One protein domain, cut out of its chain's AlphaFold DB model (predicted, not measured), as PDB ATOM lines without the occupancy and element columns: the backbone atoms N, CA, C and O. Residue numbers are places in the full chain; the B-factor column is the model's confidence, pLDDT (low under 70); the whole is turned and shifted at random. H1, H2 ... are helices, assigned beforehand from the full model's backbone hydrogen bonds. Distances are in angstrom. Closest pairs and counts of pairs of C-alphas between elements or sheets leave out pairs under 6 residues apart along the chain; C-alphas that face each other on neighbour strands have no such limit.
ATOM      1  N   ALA A   8      51.862 -17.347  44.505       84.25
ATOM      2  CA  ALA A   8      52.375 -16.224  45.298       84.25
ATOM      3  C   ALA A   8      53.221 -15.227  44.479       84.25
ATOM      4  O   ALA A   8      53.264 -14.051  44.830       84.25
ATOM      5  N   ALA A   9      53.874 -15.685  43.404       87.88
ATOM      6  CA  ALA A   9      54.659 -14.837  42.510       87.88
ATOM      7  C   ALA A   9      53.765 -13.871  41.718       87.88
ATOM      8  O   ALA A   9      53.976 -12.664  41.786       87.88
ATOM      9  N   SER A  10      52.703 -14.377  41.081       92.62
ATOM     10  CA  SER A  10      51.738 -13.550  40.340       92.62
ATOM     11  C   SER A  10      51.047 -12.510  41.228       92.62
ATOM     12  O   SER A  10      50.884 -11.363  40.826       92.62
ATOM     13  N   LEU A  11      50.667 -12.883  42.454       92.94
ATOM     14  CA  LEU A  11      50.053 -11.943  43.402       92.94
ATOM     15  C   LEU A  11      51.030 -10.866  43.882       92.94
ATOM     16  O   LEU A  11      50.613  -9.761  44.222       92.94
ATOM     17  N   ARG A  12      52.322 -11.196  43.962       93.31
ATOM     18  CA  ARG A  12      53.358 -10.234  44.322       93.31
ATOM     19  C   ARG A  12      53.549  -9.208  43.209       93.31
ATOM     20  O   ARG A  12      53.512  -8.026  43.519       93.31
ATOM     21  N   GLU A  13      53.724  -9.664  41.973       95.75
ATOM     22  CA  GLU A  13      53.892  -8.805  40.794       95.75
ATOM     23  C   GLU A  13      52.707  -7.840  40.646       95.75
ATOM     24  O   GLU A  13      52.892  -6.627  40.618       95.75
ATOM     25  N   GLU A  14      51.478  -8.357  40.730       96.94
ATOM     26  CA  GLU A  14      50.267  -7.529  40.690       96.94
ATOM     27  C   GLU A  14      50.241  -6.469  41.804       96.94
ATOM     28  O   GLU A  14      49.824  -5.332  41.581       96.94
ATOM     29  N   LEU A  15      50.682  -6.816  43.017       96.06
ATOM     30  CA  LEU A  15      50.736  -5.859  44.121       96.06
ATOM     31  C   LEU A  15      51.836  -4.802  43.927       96.06
ATOM     32  O   LEU A  15      51.643  -3.654  44.328       96.06
ATOM     33  N   GLU A  16      52.975  -5.173  43.336       97.12
ATOM     34  CA  GLU A  16      54.071  -4.257  43.001       97.12
ATOM     35  C   GLU A  16      53.623  -3.237  41.946       97.12
ATOM     36  O   GLU A  16      53.813  -2.036  42.157       97.12
ATOM     37  N   ASP A  17      52.940  -3.688  40.891       97.75
ATOM     38  CA  ASP A  17      52.381  -2.825  39.845       97.75
ATOM     39  C   ASP A  17      51.351  -1.848  40.414       97.75
ATOM     40  O   ASP A  17      51.469  -0.631  40.241       97.75
ATOM     41  N   LEU A  18      50.382  -2.353  41.187       97.62
ATOM     42  CA  LEU A  18      49.368  -1.508  41.818       97.62
ATOM     43  C   LEU A  18      49.987  -0.478  42.765       97.62
ATOM     44  O   LEU A  18      49.532   0.667  42.817       97.62
ATOM     45  N   TYR A  19      51.022  -0.854  43.516       96.50
ATOM     46  CA  TYR A  19      51.708   0.068  44.417       96.50
ATOM     47  C   TYR A  19      52.514   1.129  43.653       96.50
ATOM     48  O   TYR A  19      52.525   2.302  44.043       96.50
ATOM     49  N   ALA A  20      53.154   0.754  42.543       96.75
ATOM     50  CA  ALA A  20      53.849   1.689  41.665       96.75
ATOM     51  C   ALA A  20      52.881   2.693  41.021       96.75
ATOM     52  O   ALA A  20      53.167   3.893  41.002       96.75
ATOM     53  N   GLU A  21      51.718   2.232  40.555       96.62
ATOM     54  CA  GLU A  21      50.639   3.086  40.049       96.62
ATOM     55  C   GLU A  21      50.129   4.041  41.129       96.62
ATOM     56  O   GLU A  21      50.082   5.251  40.910       96.62
ATOM     57  N   PHE A  22      49.839   3.529  42.329       95.62
ATOM     58  CA  PHE A  22      49.355   4.330  43.454       95.62
ATOM     59  C   PHE A  22      50.305   5.475  43.805       95.62
ATOM     60  O   PHE A  22      49.879   6.602  44.055       95.62
ATOM     61  N   ARG A  23      51.613   5.202  43.788       94.12
ATOM     62  CA  ARG A  23      52.656   6.198  44.049       94.12
ATOM     63  C   ARG A  23      52.717   7.323  43.019       94.12
ATOM     64  O   ARG A  23      53.232   8.388  43.345       94.12
ATOM     65  N   ARG A  24      52.248   7.084  41.793       94.44
ATOM     66  CA  ARG A  24      52.171   8.094  40.727       94.44
ATOM     67  C   ARG A  24      50.869   8.898  40.788       94.44
ATOM     68  O   ARG A  24      50.783   9.942  40.152       94.44
ATOM     69  N   MET A  25      49.867   8.444  41.546       92.44
ATOM     70  CA  MET A  25      48.614   9.176  41.718       92.44
ATOM     71  C   MET A  25      48.824  10.404  42.605       92.44
ATOM     72  O   MET A  25      49.087  10.280  43.807       92.44
ATOM     73  N   HIS A  26      48.621  11.588  42.030       89.75
ATOM     74  CA  HIS A  26      48.552  12.827  42.796       89.75
ATOM     75  C   HIS A  26      47.399  12.779  43.802       89.75
ATOM     76  O   HIS A  26      46.332  12.223  43.533       89.75
ATOM     77  N   PHE A  27      47.627  13.336  44.992       89.50
ATOM     78  CA  PHE A  27      46.559  13.520  45.967       89.50
ATOM     79  C   PHE A  27      45.780  14.792  45.590       89.50
ATOM     80  O   PHE A  27      46.414  15.843  45.467       89.50
ATOM     81  N   PRO A  28      44.455  14.729  45.367       88.50
ATOM     82  CA  PRO A  28      43.691  15.907  44.958       88.50
ATOM     83  C   PRO A  28      43.710  16.994  46.036       88.50
ATOM     84  O   PRO A  28      43.644  16.685  47.228       88.50
ATOM     85  N   ALA A  29      43.764  18.263  45.625       88.62
ATOM     86  CA  ALA A  29      43.711  19.395  46.547       88.62
ATOM     87  C   ALA A  29      42.414  19.393  47.374       88.62
ATOM     88  O   ALA A  29      41.395  18.848  46.944       88.62
ATOM     89  N   SER A  30      42.460  19.991  48.567       89.38
ATOM     90  CA  SER A  30      41.264  20.198  49.393       89.38
ATOM     91  C   SER A  30      40.270  21.126  48.688       89.38
ATOM     92  O   SER A  30      40.651  21.960  47.866       89.38
ATOM     93  N   THR A  31      38.997  21.022  49.064       89.81
ATOM     94  CA  THR A  31      37.923  21.893  48.577       89.81
ATOM     95  C   THR A  31      37.418  22.842  49.671       89.81
ATOM     96  O   THR A  31      37.795  22.758  50.851       89.81
ATOM     97  N   ASN A  32      36.546  23.766  49.262       87.31
ATOM     98  CA  ASN A  32      35.826  24.655  50.172       87.31
ATOM     99  C   ASN A  32      34.577  24.004  50.798       87.31
ATOM    100  O   ASN A  32      34.072  24.540  51.778       87.31
ATOM    101  N   ASP A  33      34.110  22.858  50.285       90.31
ATOM    102  CA  ASP A  33      32.979  22.115  50.862       90.31
ATOM    103  C   ASP A  33      33.445  21.343  52.105       90.31
ATOM    104  O   ASP A  33      34.319  20.476  52.023       90.31
ATOM    105  N   GLU A  34      32.866  21.659  53.266       89.25
ATOM    106  CA  GLU A  34      33.257  21.078  54.557       89.25
ATOM    107  C   GLU A  34      33.114  19.553  54.599       89.25
ATOM    108  O   GLU A  34      33.962  18.869  55.174       89.25
ATOM    109  N   ARG A  35      32.096  18.994  53.938       87.56
ATOM    110  CA  ARG A  35      31.853  17.543  53.928       87.56
ATOM    111  C   ARG A  35      32.911  16.821  53.097       87.56
ATOM    112  O   ARG A  35      33.378  15.741  53.453       87.56
ATOM    113  N   VAL A  36      33.320  17.434  51.987       92.38
ATOM    114  CA  VAL A  36      34.412  16.918  51.150       92.38
ATOM    115  C   VAL A  36      35.769  17.113  51.833       92.38
ATOM    116  O   VAL A  36      36.657  16.278  51.658       92.38
ATOM    117  N   ARG A  37      35.926  18.145  52.669       92.00
ATOM    118  CA  ARG A  37      37.118  18.342  53.507       92.00
ATOM    119  C   ARG A  37      37.256  17.262  54.583       92.00
ATOM    120  O   ARG A  37      38.349  16.737  54.765       92.00
ATOM    121  N   GLU A  38      36.162  16.839  55.215       92.38
ATOM    122  CA  GLU A  38      36.202  15.683  56.124       92.38
ATOM    123  C   GLU A  38      36.700  14.420  55.396       92.38
ATOM    124  O   GLU A  38      37.583  13.708  55.883       92.38
ATOM    125  N   LEU A  39      36.173  14.154  54.196       94.88
ATOM    126  CA  LEU A  39      36.627  13.035  53.368       94.88
ATOM    127  C   LEU A  39      38.119  13.160  53.005       94.88
ATOM    128  O   LEU A  39      38.835  12.155  53.042       94.88
ATOM    129  N   HIS A  40      38.586  14.369  52.683       95.25
ATOM    130  CA  HIS A  40      39.990  14.665  52.396       95.25
ATOM    131  C   HIS A  40      40.901  14.252  53.560       95.25
ATOM    132  O   HIS A  40      41.820  13.451  53.365       95.25
ATOM    133  N   ASP A  41      40.604  14.718  54.773       94.12
ATOM    134  CA  ASP A  41      41.417  14.455  55.964       94.12
ATOM    135  C   ASP A  41      41.481  12.957  56.290       94.12
ATOM    136  O   ASP A  41      42.553  12.393  56.543       94.12
ATOM    137  N   ILE A  42      40.338  12.267  56.207       93.31
ATOM    138  CA  ILE A  42      40.275  10.820  56.436       93.31
ATOM    139  C   ILE A  42      41.078  10.067  55.368       93.31
ATOM    140  O   ILE A  42      41.777   9.105  55.695       93.31
ATOM    141  N   LEU A  43      41.020  10.487  54.100       94.25
ATOM    142  CA  LEU A  43      41.776   9.856  53.016       94.25
ATOM    143  C   LEU A  43      43.288  10.058  53.138       94.25
ATOM    144  O   LEU A  43      44.039   9.156  52.749       94.25
ATOM    145  N   ILE A  44      43.744  11.189  53.685       93.94
ATOM    146  CA  ILE A  44      45.162  11.408  54.004       93.94
ATOM    147  C   ILE A  44      45.610  10.401  55.060       93.94
ATOM    148  O   ILE A  44      46.566   9.655  54.833       93.94
ATOM    149  N   MET A  45      44.905  10.338  56.194       92.25
ATOM    150  CA  MET A  45      45.244   9.408  57.275       92.25
ATOM    151  C   MET A  45      45.228   7.961  56.780       92.25
ATOM    152  O   MET A  45      46.186   7.217  56.978       92.25
ATOM    153  N   TYR A  46      44.191   7.587  56.035       92.31
ATOM    154  CA  TYR A  46      44.054   6.242  55.496       92.31
ATOM    155  C   TYR A  46      45.149   5.898  54.473       92.31
ATOM    156  O   TYR A  46      45.680   4.790  54.491       92.31
ATOM    157  N   THR A  47      45.561   6.851  53.629       92.31
ATOM    158  CA  THR A  47      46.728   6.692  52.741       92.31
ATOM    159  C   THR A  47      48.002   6.409  53.545       92.31
ATOM    160  O   THR A  47      48.782   5.529  53.168       92.31
ATOM    161  N   ASN A  48      48.203   7.135  54.649       91.19
ATOM    162  CA  ASN A  48      49.366   6.995  55.528       91.19
ATOM    163  C   ASN A  48      49.381   5.669  56.304       91.19
ATOM    164  O   ASN A  48      50.456   5.216  56.689       91.19
ATOM    165  N   ASP A  49      48.230   5.017  56.474       90.06
ATOM    166  CA  ASP A  49      48.137   3.677  57.058       90.06
ATOM    167  C   ASP A  49      48.342   2.568  56.014       90.06
ATOM    168  O   ASP A  49      49.115   1.629  56.235       90.06
ATOM    169  N   VAL A  50      47.670   2.675  54.861       91.38
ATOM    170  CA  VAL A  50      47.672   1.638  53.818       91.38
ATOM    171  C   VAL A  50      49.033   1.548  53.136       91.38
ATOM    172  O   VAL A  50      49.570   0.452  52.993       91.38
ATOM    173  N   SER A  51      49.622   2.676  52.730       92.06
ATOM    174  CA  SER A  51      50.852   2.675  51.926       92.06
ATOM    175  C   SER A  51      52.025   1.961  52.626       92.06
ATOM    176  O   SER A  51      52.584   1.023  52.045       92.06
ATOM    177  N   PRO A  52      52.356   2.270  53.900       90.69
ATOM    178  CA  PRO A  52      53.395   1.537  54.619       90.69
ATOM    179  C   PRO A  52      53.036   0.067  54.846       90.69
ATOM    180  O   PRO A  52      53.914  -0.790  54.764       90.69
ATOM    181  N   ALA A  53      51.763  -0.247  55.103       90.00
ATOM    182  CA  ALA A  53      51.323  -1.623  55.311       90.00
ATOM    183  C   ALA A  53      51.511  -2.491  54.053       90.00
ATOM    184  O   ALA A  53      52.045  -3.597  54.149       90.00
ATOM    185  N   ILE A  54      51.155  -1.975  52.870       92.56
ATOM    186  CA  ILE A  54      51.395  -2.643  51.582       92.56
ATOM    187  C   ILE A  54      52.895  -2.833  51.341       92.56
ATOM    188  O   ILE A  54      53.330  -3.924  50.965       92.56
ATOM    189  N   MET A  55      53.708  -1.812  51.627       91.38
ATOM    190  CA  MET A  55      55.160  -1.913  51.488       91.38
ATOM    191  C   MET A  55      55.756  -3.019  52.372       91.38
ATOM    192  O   MET A  55      56.644  -3.747  51.932       91.38
ATOM    193  N   GLU A  56      55.268  -3.190  53.604       88.06
ATOM    194  CA  GLU A  56      55.708  -4.284  54.479       88.06
ATOM    195  C   GLU A  56      55.305  -5.664  53.937       88.06
ATOM    196  O   GLU A  56      56.117  -6.591  53.968       88.06
ATOM    197  N   VAL A  57      54.110  -5.813  53.350       88.56
ATOM    198  CA  VAL A  57      53.714  -7.061  52.665       88.56
ATOM    199  C   VAL A  57      54.672  -7.393  51.516       88.56
ATOM    200  O   VAL A  57      55.095  -8.549  51.359       88.56
ATOM    201  N   LEU A  58      55.062  -6.377  50.741       89.81
ATOM    202  CA  LEU A  58      56.016  -6.507  49.644       89.81
ATOM    203  C   LEU A  58      57.440  -6.823  50.124       89.81
ATOM    204  O   LEU A  58      58.136  -7.586  49.457       89.81
ATOM    205  N   LYS A  59      57.879  -6.346  51.294       86.81
ATOM    206  CA  LYS A  59      59.191  -6.714  51.869       86.81
ATOM    207  C   LYS A  59      59.290  -8.187  52.279       86.81
ATOM    208  O   LYS A  59      60.399  -8.701  52.395       86.81
ATOM    209  N   GLY A  60      58.161  -8.875  52.452       75.94
ATOM    210  CA  GLY A  60      58.139 -10.291  52.818       75.94
ATOM    211  C   GLY A  60      58.261 -10.542  54.327       75.94
ATOM    212  O   GLY A  60      58.251  -9.597  55.116       75.94
ATOM    213  N   PRO A  61      58.315 -11.817  54.751       65.00
ATOM    214  CA  PRO A  61      58.275 -12.212  56.159       65.00
ATOM    215  C   PRO A  61      59.453 -11.619  56.952       65.00
ATOM    216  O   PRO A  61      60.601 -12.025  56.786       65.00
ATOM    217  N   ARG A  62      59.176 -10.676  57.859       60.38
ATOM    218  CA  ARG A  62      60.090 -10.268  58.937       60.38
ATOM    219  C   ARG A  62      59.530 -10.799  60.254       60.38
ATOM    220  O   ARG A  62      58.348 -10.627  60.520       60.38
ATOM    221  N   ARG A  63      60.367 -11.394  61.115       56.47
ATOM    222  CA  ARG A  63      59.964 -11.973  62.422       56.47
ATOM    223  C   ARG A  63      59.210 -11.005  63.361       56.47
ATOM    224  O   ARG A  63      58.613 -11.451  64.330       56.47
ATOM    225  N   LEU A  64      59.209  -9.699  63.073       53.44
ATOM    226  CA  LEU A  64      58.511  -8.652  63.824       53.44
ATOM    227  C   LEU A  64      57.527  -7.887  62.922       53.44
ATOM    228  O   LEU A  64      57.645  -6.676  62.732       53.44
ATOM    229  N   PHE A  65      56.544  -8.587  62.354       54.50
ATOM    230  CA  PHE A  65      55.368  -7.938  61.773       54.50
ATOM    231  C   PHE A  65      54.588  -7.244  62.899       54.50
ATOM    232  O   PHE A  65      53.835  -7.874  63.640       54.50
ATOM    233  N   LYS A  66      54.796  -5.934  63.081       55.19
ATOM    234  CA  LYS A  66      54.052  -5.162  64.083       55.19
ATOM    235  C   LYS A  66      52.557  -5.224  63.756       55.19
ATOM    236  O   LYS A  66      52.154  -4.873  62.650       55.19
ATOM    237  N   VAL A  67      51.746  -5.586  64.754       52.69
ATOM    238  CA  VAL A  67      50.271  -5.677  64.707       52.69
ATOM    239  C   VAL A  67      49.627  -4.482  63.987       52.69
ATOM    240  O   VAL A  67      48.704  -4.665  63.199       52.69
ATOM    241  N   ARG A  68      50.170  -3.267  64.166       54.84
ATOM    242  CA  ARG A  68      49.689  -2.041  63.503       54.84
ATOM    243  C   ARG A  68      49.657  -2.122  61.968       54.84
ATOM    244  O   ARG A  68      48.773  -1.547  61.353       54.84
ATOM    245  N   HIS A  69      50.588  -2.842  61.340       61.19
ATOM    246  CA  HIS A  69      50.656  -2.945  59.877       61.19
ATOM    247  C   HIS A  69      49.603  -3.909  59.327       61.19
ATOM    248  O   HIS A  69      49.050  -3.655  58.267       61.19
ATOM    249  N   TYR A  70      49.216  -4.933  60.092       63.72
ATOM    250  CA  TYR A  70      48.039  -5.746  59.774       63.72
ATOM    251  C   TYR A  70      46.723  -4.979  59.960       63.72
ATOM    252  O   TYR A  70      45.762  -5.231  59.235       63.72
ATOM    253  N   LEU A  71      46.665  -4.035  60.909       61.47
ATOM    254  CA  LEU A  71      45.498  -3.160  61.073       61.47
ATOM    255  C   LEU A  71      45.323  -2.201  59.883       61.47
ATOM    256  O   LEU A  71      44.183  -1.923  59.519       61.47
ATOM    257  N   GLY A  72      46.420  -1.771  59.249       70.00
ATOM    258  CA  GLY A  72      46.402  -0.910  58.058       70.00
ATOM    259  C   GLY A  72      45.904  -1.590  56.773       70.00
ATOM    260  O   GLY A  72      45.484  -0.906  55.847       70.00
ATOM    261  N   ILE A  73      45.880  -2.929  56.704       82.62
ATOM    262  CA  ILE A  73      45.350  -3.688  55.551       82.62
ATOM    263  C   ILE A  73      43.862  -3.981  55.775       82.62
ATOM    264  O   ILE A  73      43.432  -5.127  55.928       82.62
ATOM    265  N   ARG A  74      43.053  -2.926  55.875       86.06
ATOM    266  CA  ARG A  74      41.604  -3.035  56.087       86.06
ATOM    267  C   ARG A  74      40.881  -1.954  55.313       86.06
ATOM    268  O   ARG A  74      41.306  -0.809  55.326       86.06
ATOM    269  N   LYS A  75      39.751  -2.311  54.697       89.25
ATOM    270  CA  LYS A  75      38.871  -1.344  54.027       89.25
ATOM    271  C   LYS A  75      38.268  -0.384  55.056       89.25
ATOM    272  O   LYS A  75      37.719  -0.829  56.068       89.25
ATOM    273  N   ASN A  76      38.342   0.918  54.791       90.81
ATOM    274  CA  ASN A  76      37.768   1.940  55.660       90.81
ATOM    275  C   ASN A  76      36.302   2.219  55.285       90.81
ATOM    276  O   ASN A  76      36.008   2.979  54.364       90.81
ATOM    277  N   ARG A  77      35.370   1.623  56.042       90.88
ATOM    278  CA  ARG A  77      33.919   1.771  55.818       90.88
ATOM    279  C   ARG A  77      33.429   3.216  55.912       90.88
ATOM    280  O   ARG A  77      32.453   3.555  55.250       90.88
ATOM    281  N   ARG A  78      34.086   4.065  56.714       91.81
ATOM    282  CA  ARG A  78      33.710   5.481  56.837       91.81
ATOM    283  C   ARG A  78      33.981   6.226  55.534       91.81
ATOM    284  O   ARG A  78      33.107   6.945  55.072       91.81
ATOM    285  N   VAL A  79      35.137   5.986  54.909       93.25
ATOM    286  CA  VAL A  79      35.477   6.558  53.593       93.25
ATOM    287  C   VAL A  79      34.457   6.134  52.536       93.25
ATOM    288  O   VAL A  79      33.932   6.978  51.818       93.25
ATOM    289  N   GLU A  80      34.127   4.842  52.471       93.88
ATOM    290  CA  GLU A  80      33.127   4.328  51.525       93.88
ATOM    291  C   GLU A  80      31.743   4.960  51.733       93.88
ATOM    292  O   GLU A  80      31.072   5.323  50.766       93.88
ATOM    293  N   SER A  81      31.328   5.110  52.995       94.50
ATOM    294  CA  SER A  81      30.054   5.737  53.346       94.50
ATOM    295  C   SER A  81      30.010   7.199  52.909       94.50
ATOM    296  O   SER A  81      29.054   7.594  52.246       94.50
ATOM    297  N   LEU A  82      31.054   7.973  53.222       94.69
ATOM    298  CA  LEU A  82      31.143   9.387  52.859       94.69
ATOM    299  C   LEU A  82      31.149   9.579  51.342       94.69
ATOM    300  O   LEU A  82      30.404  10.411  50.838       94.69
ATOM    301  N   ILE A  83      31.916   8.776  50.595       94.88
ATOM    302  CA  ILE A  83      31.895   8.825  49.125       94.88
ATOM    303  C   ILE A  83      30.476   8.571  48.608       94.88
ATOM    304  O   ILE A  83      29.975   9.337  47.790       94.88
ATOM    305  N   ARG A  84      29.799   7.529  49.106       94.75
ATOM    306  CA  ARG A  84      28.435   7.190  48.674       94.75
ATOM    307  C   ARG A  84      27.429   8.301  48.983       94.75
ATOM    308  O   ARG A  84      26.537   8.542  48.173       94.75
ATOM    309  N   GLU A  85      27.537   8.923  50.149       95.00
ATOM    310  CA  GLU A  85      26.680  10.034  50.569       95.00
ATOM    311  C   GLU A  85      26.916  11.282  49.709       95.00
ATOM    312  O   GLU A  85      25.972  11.866  49.169       95.00
ATOM    313  N   LEU A  86      28.183  11.647  49.503       93.88
ATOM    314  CA  LEU A  86      28.572  12.823  48.728       93.88
ATOM    315  C   LEU A  86      28.228  12.670  47.247       93.88
ATOM    316  O   LEU A  86      27.728  13.616  46.650       93.88
ATOM    317  N   SER A  87      28.368  11.472  46.670       91.81
ATOM    318  CA  SER A  87      27.979  11.207  45.274       91.81
ATOM    319  C   SER A  87      26.472  11.311  45.019       91.81
ATOM    320  O   SER A  87      26.050  11.367  43.868       91.81
ATOM    321  N   ARG A  88      25.644  11.297  46.069       93.38
ATOM    322  CA  ARG A  88      24.188  11.512  45.973       93.38
ATOM    323  C   ARG A  88      23.789  12.953  46.279       93.38
ATOM    324  O   ARG A  88      22.627  13.311  46.110       93.38
ATOM    325  N   SER A  89      24.729  13.758  46.764       90.94
ATOM    326  CA  SER A  89      24.499  15.143  47.143       90.94
ATOM    327  C   SER A  89      24.646  16.063  45.934       90.94
ATOM    328  O   SER A  89      25.419  15.794  45.019       90.94
ATOM    329  N   LYS A  90      23.926  17.188  45.939       90.00
ATOM    330  CA  LYS A  90      24.169  18.261  44.972       90.00
ATOM    331  C   LYS A  90      25.434  19.012  45.400       90.00
ATOM    332  O   LYS A  90      25.424  19.675  46.435       90.00
ATOM    333  N   LEU A  91      26.511  18.842  44.638       90.00
ATOM    334  CA  LEU A  91      27.808  19.484  44.850       90.00
ATOM    335  C   LEU A  91      28.059  20.535  43.770       90.00
ATOM    336  O   LEU A  91      27.518  20.441  42.666       90.00
ATOM    337  N   ASP A  92      28.894  21.519  44.088       88.12
ATOM    338  CA  ASP A  92      29.324  22.519  43.116       88.12
ATOM    339  C   ASP A  92      30.200  21.896  42.019       88.12
ATOM    340  O   ASP A  92      30.931  20.919  42.229       88.12
ATOM    341  N   VAL A  93      30.151  22.506  40.833       77.38
ATOM    342  CA  VAL A  93      30.990  22.129  39.690       77.38
ATOM    343  C   VAL A  93      32.458  22.353  40.075       77.38
ATOM    344  O   VAL A  93      32.844  23.453  40.458       77.38
ATOM    345  N   GLY A  94      33.265  21.292  40.031       84.62
ATOM    346  CA  GLY A  94      34.649  21.256  40.525       84.62
ATOM    347  C   GLY A  94      34.816  20.509  41.854       84.62
ATOM    348  O   GLY A  94      35.784  19.769  42.014       84.62
ATOM    349  N   VAL A  95      33.849  20.592  42.774       90.75
ATOM    350  CA  VAL A  95      33.838  19.756  43.991       90.75
ATOM    351  C   VAL A  95      33.509  18.304  43.633       90.75
ATOM    352  O   VAL A  95      34.141  17.381  44.149       90.75
ATOM    353  N   ASP A  96      32.579  18.105  42.696       90.88
ATOM    354  CA  ASP A  96      32.245  16.782  42.156       90.88
ATOM    355  C   ASP A  96      33.451  16.098  41.485       90.88
ATOM    356  O   ASP A  96      33.687  14.905  41.671       90.88
ATOM    357  N   ASP A  97      34.285  16.854  40.766       92.19
ATOM    358  CA  ASP A  97      35.473  16.296  40.111       92.19
ATOM    359  C   ASP A  97      36.551  15.893  41.123       92.19
ATOM    360  O   ASP A  97      37.170  14.834  40.990       92.19
ATOM    361  N   VAL A  98      36.715  16.667  42.198       93.69
ATOM    362  CA  VAL A  98      37.585  16.279  43.317       93.69
ATOM    363  C   VAL A  98      37.069  15.008  44.001       93.69
ATOM    364  O   VAL A  98      37.856  14.103  44.291       93.69
ATOM    365  N   LEU A  99      35.752  14.885  44.199       94.38
ATOM    366  CA  LEU A  99      35.144  13.673  44.753       94.38
ATOM    367  C   LEU A  99      35.389  12.445  43.861       94.38
ATOM    368  O   LEU A  99      35.689  11.365  44.382       94.38
ATOM    369  N   LYS A 100      35.308  12.584  42.531       93.62
ATOM    370  CA  LYS A 100      35.632  11.497  41.588       93.62
ATOM    371  C   LYS A 100      37.073  11.022  41.752       93.62
ATOM    372  O   LYS A 100      37.307   9.812  41.810       93.62
ATOM    373  N   GLU A 101      38.026  11.940  41.892       95.25
ATOM    374  CA  GLU A 101      39.431  11.582  42.107       95.25
ATOM    375  C   GLU A 101      39.668  10.925  43.477       95.25
ATOM    376  O   GLU A 101      40.399   9.933  43.573       95.25
ATOM    377  N   TYR A 102      38.992  11.387  44.534       95.38
ATOM    378  CA  TYR A 102      38.999  10.703  45.832       95.38
ATOM    379  C   TYR A 102      38.437   9.285  45.747       95.38
ATOM    380  O   TYR A 102      39.042   8.354  46.287       95.38
ATOM    381  N   ASN A 103      37.331   9.089  45.027       95.25
ATOM    382  CA  ASN A 103      36.751   7.767  44.817       95.25
ATOM    383  C   ASN A 103      37.703   6.846  44.040       95.25
ATOM    384  O   ASN A 103      37.939   5.710  44.451       95.25
ATOM    385  N   LYS A 104      38.327   7.347  42.968       95.56
ATOM    386  CA  LYS A 104      39.333   6.608  42.193       95.56
ATOM    387  C   LYS A 104      40.508   6.171  43.068       95.56
ATOM    388  O   LYS A 104      40.909   5.008  43.030       95.56
ATOM    389  N   ARG A 105      41.027   7.075  43.904       94.88
ATOM    390  CA  ARG A 105      42.103   6.769  44.856       94.88
ATOM    391  C   ARG A 105      41.677   5.714  45.875       94.88
ATOM    392  O   ARG A 105      42.431   4.775  46.127       94.88
ATOM    393  N   TYR A 106      40.482   5.849  46.449       95.44
ATOM    394  CA  TYR A 106      39.950   4.878  47.402       95.44
ATOM    395  C   TYR A 106      39.799   3.492  46.766       95.44
ATOM    396  O   TYR A 106      40.311   2.514  47.314       95.44
ATOM    397  N   ALA A 107      39.195   3.410  45.580       95.62
ATOM    398  CA  ALA A 107      39.051   2.167  44.828       95.62
ATOM    399  C   ALA A 107      40.413   1.496  44.580       95.62
ATOM    400  O   ALA A 107      40.576   0.301  44.841       95.62
ATOM    401  N   HIS A 108      41.425   2.272  44.183       96.69
ATOM    402  CA  HIS A 108      42.784   1.766  43.989       96.69
ATOM    403  C   HIS A 108      43.384   1.173  45.272       96.69
ATOM    404  O   HIS A 108      43.906   0.057  45.261       96.69
ATOM    405  N   MET A 109      43.242   1.866  46.409       95.62
ATOM    406  CA  MET A 109      43.676   1.347  47.714       95.62
ATOM    407  C   MET A 109      42.952   0.056  48.095       95.62
ATOM    408  O   MET A 109      43.585  -0.874  48.592       95.62
ATOM    409  N   THR A 110      41.645  -0.046  47.833       95.75
ATOM    410  CA  THR A 110      40.901  -1.282  48.118       95.75
ATOM    411  C   THR A 110      41.392  -2.464  47.287       95.75
ATOM    412  O   THR A 110      41.509  -3.562  47.828       95.75
ATOM    413  N   LYS A 111      41.778  -2.238  46.023       96.56
ATOM    414  CA  LYS A 111      42.364  -3.274  45.164       96.56
ATOM    415  C   LYS A 111      43.728  -3.736  45.686       96.56
ATOM    416  O   LYS A 111      43.953  -4.939  45.791       96.56
ATOM    417  N   MET A 112      44.601  -2.806  46.088       96.06
ATOM    418  CA  MET A 112      45.880  -3.151  46.732       96.06
ATOM    419  C   MET A 112      45.672  -4.002  47.991       96.06
ATOM    420  O   MET A 112      46.362  -5.002  48.184       96.06
ATOM    421  N   ILE A 113      44.703  -3.633  48.832       94.94
ATOM    422  CA  ILE A 113      44.351  -4.376  50.050       94.94
ATOM    423  C   ILE A 113      43.893  -5.798  49.714       94.94
ATOM    424  O   ILE A 113      44.373  -6.748  50.330       94.94
ATOM    425  N   ASP A 114      43.003  -5.962  48.733       94.31
ATOM    426  CA  ASP A 114      42.468  -7.274  48.359       94.31
ATOM    427  C   ASP A 114      43.577  -8.219  47.855       94.31
ATOM    428  O   ASP A 114      43.658  -9.373  48.293       94.31
ATOM    429  N   VAL A 115      44.490  -7.722  47.012       95.12
ATOM    430  CA  VAL A 115      45.641  -8.500  46.514       95.12
ATOM    431  C   VAL A 115      46.629  -8.819  47.643       95.12
ATOM    432  O   VAL A 115      47.086  -9.959  47.762       95.12
ATOM    433  N   ALA A 116      46.915  -7.862  48.531       92.19
ATOM    434  CA  ALA A 116      47.793  -8.076  49.681       92.19
ATOM    435  C   ALA A 116      47.260  -9.160  50.630       92.19
ATOM    436  O   ALA A 116      48.012 -10.045  51.049       92.19
ATOM    437  N   LEU A 117      45.959  -9.142  50.937       90.31
ATOM    438  CA  LEU A 117      45.320 -10.169  51.761       90.31
ATOM    439  C   LEU A 117      45.377 -11.551  51.096       90.31
ATOM    440  O   LEU A 117      45.650 -12.548  51.771       90.31
ATOM    441  N   ALA A 118      45.170 -11.622  49.778       89.94
ATOM    442  CA  ALA A 118      45.307 -12.865  49.024       89.94
ATOM    443  C   ALA A 118      46.743 -13.416  49.092       89.94
ATOM    444  O   ALA A 118      46.933 -14.599  49.385       89.94
ATOM    445  N   LEU A 119      47.754 -12.561  48.907       88.31
ATOM    446  CA  LEU A 119      49.166 -12.939  48.989       88.31
ATOM    447  C   LEU A 119      49.536 -13.482  50.376       88.31
ATOM    448  O   LEU A 119      50.169 -14.535  50.485       88.31
ATOM    449  N   LEU A 120      49.112 -12.798  51.443       85.75
ATOM    450  CA  LEU A 120      49.347 -13.237  52.822       85.75
ATOM    451  C   LEU A 120      48.699 -14.598  53.108       85.75
ATOM    452  O   LEU A 120      49.308 -15.444  53.762       85.75
ATOM    453  N   LYS A 121      47.495 -14.845  52.578       84.50
ATOM    454  CA  LYS A 121      46.797 -16.132  52.712       84.50
ATOM    455  C   LYS A 121      47.545 -17.274  52.023       84.50
ATOM    456  O   LYS A 121      47.577 -18.376  52.566       84.50
ATOM    457  N   VAL A 122      48.126 -17.033  50.846       83.81
ATOM    458  CA  VAL A 122      48.937 -18.039  50.140       83.81
ATOM    459  C   VAL A 122      50.228 -18.326  50.912       83.81
ATOM    460  O   VAL A 122      50.547 -19.490  51.133       83.81
TER     461      VAL A 122
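AT A GLANCE: This is residues 8 to 122 of the 129 residues of an uncharacterized protein of archaeon 13_1_20CM_2_51_12 (UniProt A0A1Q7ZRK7). Two long helices, H5 and H2, run side by side the same way as the core of an elongated four-helix bundle; H1 packs on both, mostly along H5, and the shorter H4 packs on both. The bundle of H1, H2, H4 and H5 is up and down, each helix running against the one before it, while small H3 packs on H2 alone. The printed part has 115 residues with five named helices, H1 to H5 in order, and no named strand: all helix. It is compact, with a radius of gyration of the C-alphas of 15.3 A, spanning 48 by 25 by 20 A.

HOW THE PARTS SIT: H5, residues 95 to 122, touches H2, residues 34 to 59, at a shallow tilt of 26 degrees, the same way; their closest C-alphas, of Val 57 and Ala 116, are 6.7 A apart. H1, residues 8 to 24, touches H5 at 23 degrees, shallow, opposite ways, closest at the C-alphas of Leu 11 and Leu 119, 5.7 A. H4, residues 77 to 86, forms a helical hairpin with H5, touching its residues 99 to 106 alone; the closest C-alphas, of Ile 83 and Asn 103, are 6.6 A apart. H3, residues 67 to 72, touches residues 46 to 56 of H2 alone, at a steep tilt of 52 degrees; the closest C-alphas, of Ala 53 and His 69, are 4.8 A apart. H3 is apart from H1, H4 and H5. Every O i to N i+4 pair is within hydrogen-bond range in H1, H3, H4 and H5, and 21 of 22 in H2.

IN THESE COORDINATES: H5 measures 41.2 A, H2 38.1 A and H1 24.7 A from first to last C-alpha. H1 begins at C-alpha 8, (52.375, -16.224, 45.298), and H5 ends at C-alpha 122, (48.937, -18.039, 50.140).

THE WHOLE: The two C-alphas farthest apart, of Arg 63 and Val 93, are 50.2 A apart. The printed part has no cut and no long link. Residues 61 to 71 have pLDDT under 70.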